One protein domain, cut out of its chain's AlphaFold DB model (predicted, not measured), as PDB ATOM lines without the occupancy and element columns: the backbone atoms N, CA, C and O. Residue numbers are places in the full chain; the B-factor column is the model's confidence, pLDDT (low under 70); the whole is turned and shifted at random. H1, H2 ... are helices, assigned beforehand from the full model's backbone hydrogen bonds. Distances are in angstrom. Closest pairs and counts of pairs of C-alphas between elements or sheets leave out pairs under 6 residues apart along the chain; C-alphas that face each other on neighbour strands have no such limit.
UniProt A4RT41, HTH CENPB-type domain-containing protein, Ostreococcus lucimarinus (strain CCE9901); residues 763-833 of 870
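What this domain is: This is residues 763 to 833 of the 870 residues of the protein "HTH CENPB-type domain-containing protein" of Ostreococcus lucimarinus (strain CCE9901) (UniProt A4RT41). H2 and H3 lie side by side, H1 makes a corner with H2, and H4 folds back from H3. The printed part has 71 residues, with four named helices in the order H1, H2, H3, H4 and no named strand; the helices hold 52 of the 71 residues, and the class is all helix. The whole is compact, with radius of gyration of the C-alphas 11.5 A and spans of 33 by 28 by 18 A.

How they stand to each other: H1, residues 763 to 779, touches H2, residues 788 to 797, with residues 763 to 769 alone; the closest C-alphas, of Ile 766 and Ala 797, are 4.9 A apart, and the lines are only just about perpendicular, at 71 degrees. H2 touches H3, residues 808 to 818, at a shallow tilt of 29 degrees, the same way; the closest C-alphas, of Arg 788 and Ala 808, are 5.1 A apart. H3 and H4, residues 820 to 833, form a helical hairpin. Every O i to N i+4 pair is within hydrogen-bond range in H1, H2 and H4, and 6 of 7 in H3.

Where its parts are: H1 runs 23.6 A from C-alpha 763 at (242.218, 218.038, 276.623). H4 runs 19.8 A to C-alpha 833 at (216.193, 212.373, 260.479).

The domain as a whole: The printed part has no cut and no long link. The model's pLDDT is under 70 at residues 801 to 805 and 830 to 833.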
ATOM      1  N   THR A 763     243.007 218.596 275.516       78.69
ATOM      2  CA  THR A 763     242.218 218.038 276.623       78.69
ATOM      3  C   THR A 763     240.721 218.305 276.474       78.69
ATOM      4  O   THR A 763     239.949 217.368 276.635       78.69
ATOM      5  N   ASP A 764     240.283 219.501 276.063       78.88
ATOM      6  CA  ASP A 764     238.853 219.793 275.834       78.88
ATOM      7  C   ASP A 764     238.234 218.949 274.706       78.88
ATOM      8  O   ASP A 764     237.088 218.505 274.804       78.88
ATOM      9  N   ASP A 765     238.980 218.710 273.622       83.62
ATOM     10  CA  ASP A 765     238.520 217.891 272.494       83.62
ATOM     11  C   ASP A 765     238.557 216.389 272.856       83.62
ATOM     12  O   ASP A 765     237.657 215.639 272.468       83.62
ATOM     13  N   ILE A 766     239.536 215.950 273.660       82.00
ATOM     14  CA  ILE A 766     239.618 214.589 274.221       82.00
ATOM     15  C   ILE A 766     238.482 214.342 275.226       82.00
ATOM     16  O   ILE A 766     237.813 213.314 275.141       82.00
ATOM     17  N   GLN A 767     238.215 215.280 276.139       86.56
ATOM     18  CA  GLN A 767     237.098 215.214 277.084       86.56
ATOM     19  C   GLN A 767     235.755 215.237 276.352       86.56
ATOM     20  O   GLN A 767     234.863 214.465 276.698       86.56
ATOM     21  N   PHE A 768     235.613 216.055 275.302       89.50
ATOM     22  CA  PHE A 768     234.430 216.041 274.442       89.50
ATOM     23  C   PHE A 768     234.223 214.670 273.787       89.50
ATOM     24  O   PHE A 768     233.111 214.145 273.837       89.50
ATOM     25  N   LEU A 769     235.277 214.067 273.225       88.81
ATOM     26  CA  LEU A 769     235.220 212.734 272.620       88.81
ATOM     27  C   LEU A 769     234.891 211.646 273.656       88.81
ATOM     28  O   LEU A 769     234.033 210.805 273.401       88.81
ATOM     29  N   ALA A 770     235.513 211.677 274.835       87.12
ATOM     30  CA  ALA A 770     235.226 210.742 275.923       87.12
ATOM     31  C   ALA A 770     233.781 210.881 276.434       87.12
ATOM     32  O   ALA A 770     233.092 209.882 276.623       87.12
ATOM     33  N   ALA A 771     233.277 212.111 276.581       87.19
ATOM     34  CA  ALA A 771     231.887 212.379 276.942       87.19
ATOM     35  C   ALA A 771     230.893 212.034 275.819       87.19
ATOM     36  O   ALA A 771     229.706 211.856 276.087       87.19
ATOM     37  N   LEU A 772     231.336 211.980 274.560       87.62
ATOM     38  CA  LEU A 772     230.526 211.546 273.423       87.62
ATOM     39  C   LEU A 772     230.440 210.015 273.360       87.62
ATOM     40  O   LEU A 772     229.338 209.491 273.238       87.62
ATOM     41  N   HIS A 773     231.562 209.310 273.541       87.06
ATOM     42  CA  HIS A 773     231.577 207.852 273.695       87.06
ATOM     43  C   HIS A 773     230.771 207.407 274.908       87.06
ATOM     44  O   HIS A 773     229.889 206.575 274.753       87.06
ATOM     45  N   LYS A 774     230.957 208.045 276.072       87.44
ATOM     46  CA  LYS A 774     230.156 207.738 277.259       87.44
ATOM     47  C   LYS A 774     228.653 207.903 277.000       87.44
ATOM     48  O   LYS A 774     227.886 207.028 277.363       87.44
ATOM     49  N   ARG A 775     228.221 208.971 276.316       82.38
ATOM     50  CA  ARG A 775     226.806 209.137 275.930       82.38
ATOM     51  C   ARG A 775     226.325 208.069 274.943       82.38
ATOM     52  O   ARG A 775     225.170 207.668 275.024       82.38
ATOM     53  N   LEU A 776     227.186 207.608 274.036       84.31
ATOM     54  CA  LEU A 776     226.880 206.507 273.120       84.31
ATOM     55  C   LEU A 776     226.796 205.153 273.849       84.31
ATOM     56  O   LEU A 776     225.972 204.324 273.475       84.31
ATOM     57  N   ASP A 777     227.607 204.940 274.887       84.00
ATOM     58  CA  ASP A 777     227.561 203.759 275.754       84.00
ATOM     59  C   ASP A 777     226.331 203.781 276.685       84.00
ATOM     60  O   ASP A 777     225.643 202.769 276.800       84.00
ATOM     61  N   ASP A 778     226.010 204.936 277.283       80.69
ATOM     62  CA  ASP A 778     224.875 205.123 278.200       80.69
ATOM     63  C   ASP A 778     223.509 205.041 277.469       80.69
ATOM     64  O   ASP A 778     222.564 204.450 277.993       80.69
ATOM     65  N   ASN A 779     223.391 205.608 276.255       76.44
ATOM     66  CA  ASN A 779     222.120 205.705 275.508       76.44
ATOM     67  C   ASN A 779     222.012 204.754 274.294       76.44
ATOM     68  O   ASN A 779     220.989 204.753 273.603       76.44
ATOM     69  N   GLY A 780     223.070 204.012 273.952       73.88
ATOM     70  CA  GLY A 780     223.133 203.115 272.784       73.88
ATOM     71  C   GLY A 780     223.058 203.794 271.403       73.88
ATOM     72  O   GLY A 780     223.155 203.118 270.382       73.88
ATOM     73  N   SER A 781     222.867 205.114 271.345       74.50
ATOM     74  CA  SER A 781     222.707 205.903 270.116       74.50
ATOM     75  C   SER A 781     223.033 207.384 270.359       74.50
ATOM     76  O   SER A 781     223.103 207.834 271.503       74.50
ATOM     77  N   LEU A 782     223.236 208.160 269.288       78.06
ATOM     78  CA  LEU A 782     223.355 209.619 269.377       78.06
ATOM     79  C   LEU A 782     221.963 210.276 269.266       78.06
ATOM     80  O   LEU A 782     221.091 209.819 268.533       78.06
ATOM     81  N   GLU A 783     221.743 211.390 269.965       74.38
ATOM     82  CA  GLU A 783     220.452 212.105 269.911       74.38
ATOM     83  C   GLU A 783     220.239 212.865 268.588       74.38
ATOM     84  O   GLU A 783     219.107 213.093 268.156       74.38
ATOM     85  N   LYS A 784     221.337 213.317 267.971       79.50
ATOM     86  CA  LYS A 784     221.386 214.133 266.750       79.50
ATOM     87  C   LYS A 784     222.655 213.798 265.972       79.50
ATOM     88  O   LYS A 784     223.652 213.393 266.567       79.50
ATOM     89  N   SER A 785     222.633 214.006 264.656       81.50
ATOM     90  CA  SER A 785     223.839 213.879 263.840       81.50
ATOM     91  C   SER A 785     224.847 214.986 264.161       81.50
ATOM     92  O   SER A 785     224.483 216.134 264.428       81.50
ATOM     93  N   LEU A 786     226.128 214.623 264.142       85.81
ATOM     94  CA  LEU A 786     227.236 215.498 264.505       85.81
ATOM     95  C   LEU A 786     227.370 216.644 263.501       85.81
ATOM     96  O   LEU A 786     227.447 216.442 262.282       85.81
ATOM     97  N   THR A 787     227.445 217.866 264.020       85.31
ATOM     98  CA  THR A 787     227.695 219.056 263.208       85.31
ATOM     99  C   THR A 787     229.132 219.074 262.687       85.31
ATOM    100  O   THR A 787     230.040 218.458 263.247       85.31
ATOM    101  N   ARG A 788     229.386 219.874 261.642       83.25
ATOM    102  CA  ARG A 788     230.743 220.115 261.115       83.25
ATOM    103  C   ARG A 788     231.739 220.520 262.214       83.25
ATOM    104  O   ARG A 788     232.892 220.110 262.165       83.25
ATOM    105  N   ALA A 789     231.308 221.312 263.199       82.12
ATOM    106  CA  ALA A 789     232.163 221.757 264.298       82.12
ATOM    107  C   ALA A 789     232.528 220.614 265.261       82.12
ATOM    108  O   ALA A 789     233.676 220.530 265.695       82.12
ATOM    109  N   GLU A 790     231.584 219.718 265.557       85.44
ATOM    110  CA  GLU A 790     231.792 218.558 266.433       85.44
ATOM    111  C   GLU A 790     232.622 217.473 265.743       85.44
ATOM    112  O   GLU A 790     233.562 216.958 266.342       85.44
ATOM    113  N   LEU A 791     232.380 217.208 264.454       86.62
ATOM    114  CA  LEU A 791     233.247 216.353 263.634       86.62
ATOM    115  C   LEU A 791     234.695 216.877 263.629       86.62
ATOM    116  O   LEU A 791     235.637 216.116 263.841       86.62
ATOM    117  N   MET A 792     234.887 218.196 263.501       81.81
ATOM    118  CA  MET A 792     236.206 218.829 263.639       81.81
ATOM    119  C   MET A 792     236.814 218.694 265.047       81.81
ATOM    120  O   MET A 792     238.035 218.791 265.167       81.81
ATOM    121  N   LYS A 793     236.024 218.503 266.115       85.12
ATOM    122  CA  LYS A 793     236.554 218.172 267.454       85.12
ATOM    123  C   LYS A 793     237.011 216.717 267.529       85.12
ATOM    124  O   LYS A 793     238.126 216.473 267.971       85.12
ATOM    125  N   VAL A 794     236.216 215.770 267.021       84.31
ATOM    126  CA  VAL A 794     236.588 214.340 266.965       84.31
ATOM    127  C   VAL A 794     237.906 214.149 266.203       84.31
ATOM    128  O   VAL A 794     238.827 213.503 266.703       84.31
ATOM    129  N   MET A 795     238.047 214.796 265.041       86.69
ATOM    130  CA  MET A 795     239.274 214.735 264.236       86.69
ATOM    131  C   MET A 795     240.490 215.345 264.951       86.69
ATOM    132  O   MET A 795     241.591 214.811 264.838       86.69
ATOM    133  N   ARG A 796     240.308 216.420 265.732       80.44
ATOM    134  CA  ARG A 796     241.380 217.027 266.546       80.44
ATOM    135  C   ARG A 796     241.750 216.190 267.769       80.44
ATOM    136  O   ARG A 796     242.937 216.036 268.052       80.44
ATOM    137  N   ALA A 797     240.775 215.584 268.444       82.69
ATOM    138  CA  ALA A 797     241.006 214.643 269.540       82.69
ATOM    139  C   ALA A 797     241.850 213.440 269.080       82.69
ATOM    140  O   ALA A 797     242.822 213.078 269.740       82.69
ATOM    141  N   LYS A 798     241.534 212.885 267.900       79.88
ATOM    142  CA  LYS A 798     242.254 211.774 267.247       79.88
ATOM    143  C   LYS A 798     243.504 212.209 266.450       79.88
ATOM    144  O   LYS A 798     244.164 211.361 265.861       79.88
ATOM    145  N   ARG A 799     243.837 213.509 266.418       77.94
ATOM    146  CA  ARG A 799     244.977 214.116 265.685       77.94
ATOM    147  C   ARG A 799     245.037 213.807 264.174       77.94
ATOM    148  O   ARG A 799     246.118 213.691 263.599       77.94
ATOM    149  N   ILE A 800     243.885 213.724 263.511       75.62
ATOM    150  CA  ILE A 800     243.785 213.451 262.070       75.62
ATOM    151  C   ILE A 800     244.075 214.724 261.249       75.62
ATOM    152  O   ILE A 800     243.437 215.757 261.482       75.62
ATOM    153  N   PRO A 801     245.001 214.690 260.270       65.62
ATOM    154  CA  PRO A 801     245.266 215.826 259.391       65.62
ATOM    155  C   PRO A 801     244.129 216.023 258.379       65.62
ATOM    156  O   PRO A 801     243.674 215.074 257.741       65.62
ATOM    157  N   LEU A 802     243.698 217.273 258.194       64.12
ATOM    158  CA  LEU A 802     242.580 217.646 257.321       64.12
ATOM    159  C   LEU A 802     242.982 218.753 256.325       64.12
ATOM    160  O   LEU A 802     243.821 219.594 256.663       64.12
ATOM    161  N   PRO A 803     242.386 218.794 255.116       60.62
ATOM    162  CA  PRO A 803     242.603 219.873 254.151       60.62
ATOM    163  C   PRO A 803     242.022 221.205 254.655       60.62
ATOM    164  O   PRO A 803     241.191 221.228 255.562       60.62
ATOM    165  N   GLN A 804     242.425 222.334 254.062       52.62
ATOM    166  CA  GLN A 804     241.878 223.636 254.464       52.62
ATOM    167  C   GLN A 804     240.409 223.785 254.040       52.62
ATOM    168  O   GLN A 804     240.087 223.768 252.857       52.62
ATOM    169  N   GLY A 805     239.527 223.972 255.026       59.97
ATOM    170  CA  GLY A 805     238.092 224.187 254.820       59.97
ATOM    171  C   GLY A 805     237.271 222.925 254.502       59.97
ATOM    172  O   GLY A 805     236.443 222.988 253.598       59.97
ATOM    173  N   PRO A 806     237.408 221.808 255.246       72.44
ATOM    174  CA  PRO A 806     236.756 220.543 254.898       72.44
ATOM    175  C   PRO A 806     235.227 220.655 254.993       72.44
ATOM    176  O   PRO A 806     234.706 221.300 255.912       72.44
ATOM    177  N   THR A 807     234.493 220.055 254.053       78.44
ATOM    178  CA  THR A 807     233.020 219.993 254.084       78.44
ATOM    179  C   THR A 807     232.537 218.971 255.117       78.44
ATOM    180  O   THR A 807     233.316 218.159 255.614       78.44
ATOM    181  N   ALA A 808     231.254 219.022 255.491       77.56
ATOM    182  CA  ALA A 808     230.705 218.090 256.479       77.56
ATOM    183  C   ALA A 808     230.746 216.631 255.993       77.56
ATOM    184  O   ALA A 808     230.948 215.734 256.803       77.56
ATOM    185  N   ASP A 809     230.596 216.406 254.689       76.50
ATOM    186  CA  ASP A 809     230.511 215.066 254.105       76.50
ATOM    187  C   ASP A 809     231.892 214.394 254.072       76.50
ATOM    188  O   ASP A 809     232.043 213.324 254.652       76.50
ATOM    189  N   ILE A 810     232.936 215.111 253.623       77.94
ATOM    190  CA  ILE A 810     234.345 214.668 253.717       77.94
ATOM    191  C   ILE A 810     234.725 214.301 255.165       77.94
ATOM    192  O   ILE A 810     235.478 213.358 255.399       77.94
ATOM    193  N   LEU A 811     234.203 215.031 256.160       81.50
ATOM    194  CA  LEU A 811     234.440 214.727 257.575       81.50
ATOM    195  C   LEU A 811     233.683 213.487 258.073       81.50
ATOM    196  O   LEU A 811     234.164 212.851 259.009       81.50
ATOM    197  N   ARG A 812     232.525 213.136 257.494       83.12
ATOM    198  CA  ARG A 812     231.817 211.884 257.819       83.12
ATOM    199  C   ARG A 812     232.473 210.688 257.143       83.12
ATOM    200  O   ARG A 812     232.696 209.694 257.821       83.12
ATOM    201  N   ASP A 813     232.869 210.813 255.880       81.69
ATOM    202  CA  ASP A 813     233.599 209.758 255.168       81.69
ATOM    203  C   ASP A 813     234.899 209.420 255.910       81.69
ATOM    204  O   ASP A 813     235.174 208.258 256.209       81.69
ATOM    205  N   LYS A 814     235.641 210.449 256.347       80.81
ATOM    206  CA  LYS A 814     236.842 210.252 257.168       80.81
ATOM    207  C   LYS A 814     236.546 209.747 258.581       80.81
ATOM    208  O   LYS A 814     237.414 209.118 259.175       80.81
ATOM    209  N   LEU A 815     235.353 209.990 259.132       83.88
ATOM    210  CA  LEU A 815     234.971 209.431 260.433       83.88
ATOM    211  C   LEU A 815     234.848 207.907 260.360       83.88
ATOM    212  O   LEU A 815     235.260 207.248 261.310       83.88
ATOM    213  N   LYS A 816     234.385 207.350 259.233       83.00
ATOM    214  CA  LYS A 816     234.322 205.896 259.026       83.00
ATOM    215  C   LYS A 816     235.683 205.222 259.202       83.00
ATOM    216  O   LYS A 816     235.781 204.198 259.862       83.00
ATOM    217  N   GLU A 817     236.733 205.831 258.654       78.50
ATOM    218  CA  GLU A 817     238.109 205.323 258.750       78.50
ATOM    219  C   GLU A 817     238.741 205.472 260.150       78.50
ATOM    220  O   GLU A 817     239.753 204.839 260.436       78.50
ATOM    221  N   VAL A 818     238.204 206.352 261.004       79.88
ATOM    222  CA  VAL A 818     238.858 206.813 262.249       79.88
ATOM    223  C   VAL A 818     238.140 206.329 263.513       79.88
ATOM    224  O   VAL A 818     238.780 206.111 264.547       79.88
ATOM    225  N   ASP A 819     236.815 206.203 263.456       81.81
ATOM    226  CA  ASP A 819     235.971 205.724 264.550       81.81
ATOM    227  C   ASP A 819     234.657 205.149 263.986       81.81
ATOM    228  O   ASP A 819     233.610 205.800 263.975       81.81
ATOM    229  N   GLU A 820     234.730 203.923 263.459       83.06
ATOM    230  CA  GLU A 820     233.621 203.242 262.772       83.06
ATOM    231  C   GLU A 820     232.358 203.137 263.649       83.06
ATOM    232  O   GLU A 820     231.245 203.378 263.182       83.06
ATOM    233  N   ARG A 821     232.522 202.894 264.958       83.75
ATOM    234  CA  ARG A 821     231.411 202.827 265.923       83.75
ATOM    235  C   ARG A 821     230.685 204.171 266.062       83.75
ATOM    236  O   ARG A 821     229.455 204.201 266.133       83.75
ATOM    237  N   LEU A 822     231.427 205.281 266.077       83.62
ATOM    238  CA  LEU A 822     230.853 206.628 266.101       83.62
ATOM    239  C   LEU A 822     230.251 207.024 264.739       83.62
ATOM    240  O   LEU A 822     229.259 207.756 264.691       83.62
ATOM    241  N   TYR A 823     230.836 206.542 263.637       86.50
ATOM    242  CA  TYR A 823     230.324 206.733 262.280       86.50
ATOM    243  C   TYR A 823     228.948 206.083 262.096       86.50
ATOM    244  O   TYR A 823     228.009 206.790 261.729       86.50
ATOM    245  N   GLU A 824     228.795 204.794 262.412       83.75
ATOM    246  CA  GLU A 824     227.520 204.076 262.253       83.75
ATOM    247  C   GLU A 824     226.401 204.718 263.090       83.75
ATOM    248  O   GLU A 824     225.314 204.997 262.579       83.75
ATOM    249  N   ALA A 825     226.691 205.093 264.343       82.31
ATOM    250  CA  ALA A 825     225.741 205.818 265.190       82.31
ATOM    251  C   ALA A 825     225.317 207.175 264.586       82.31
ATOM    252  O   ALA A 825     224.144 207.543 264.627       82.31
ATOM    253  N   ASN A 826     226.252 207.920 263.989       83.81
ATOM    254  CA  ASN A 826     225.993 209.216 263.355       83.81
ATOM    255  C   ASN A 826     225.218 209.091 262.024       83.81
ATOM    256  O   ASN A 826     224.382 209.946 261.697       83.81
ATOM    257  N   ILE A 827     225.470 208.026 261.258       80.62
ATOM    258  CA  ILE A 827     224.724 207.702 260.038       80.62
ATOM    259  C   ILE A 827     223.287 207.310 260.377       80.62
ATOM    260  O   ILE A 827     222.371 207.843 259.746       80.62
ATOM    261  N   GLU A 828     223.051 206.490 261.405       79.00
ATOM    262  CA  GLU A 828     221.687 206.089 261.768       79.00
ATOM    263  C   GLU A 828     220.839 207.285 262.229       79.00
ATOM    264  O   GLU A 828     219.706 207.440 261.772       79.00
ATOM    265  N   CYS A 829     221.395 208.232 262.994       73.44
ATOM    266  CA  CYS A 829     220.705 209.494 263.309       73.44
ATOM    267  C   CYS A 829     220.346 210.301 262.056       73.44
ATOM    268  O   CYS A 829     219.271 210.900 261.978       73.44
ATOM    269  N   THR A 830     221.235 210.315 261.060       65.06
ATOM    270  CA  THR A 830     220.998 210.991 259.776       65.06
ATOM    271  C   THR A 830     219.910 210.267 258.969       65.06
ATOM    272  O   THR A 830     219.062 210.911 258.346       65.06
ATOM    273  N   ARG A 831     219.859 208.932 259.042       65.88
ATOM    274  CA  ARG A 831     218.840 208.085 258.407       65.88
ATOM    275  C   ARG A 831     217.463 208.263 259.059       65.88
ATOM    276  O   ARG A 831     216.482 208.467 258.344       65.88
ATOM    277  N   VAL A 832     217.395 208.303 260.391       64.38
ATOM    278  CA  VAL A 832     216.173 208.582 261.170       64.38
ATOM    279  C   VAL A 832     215.671 210.015 260.944       64.38
ATOM    280  O   VAL A 832     214.463 210.227 260.813       64.38
ATOM    281  N   ALA A 833     216.566 211.002 260.830       58.47
ATOM    282  CA  ALA A 833     216.193 212.373 260.479       58.47
ATOM    283  C   ALA A 833     215.583 212.460 259.068       58.47
ATOM    284  O   ALA A 833     214.523 213.063 258.896       58.47
TER     285      ALA A 833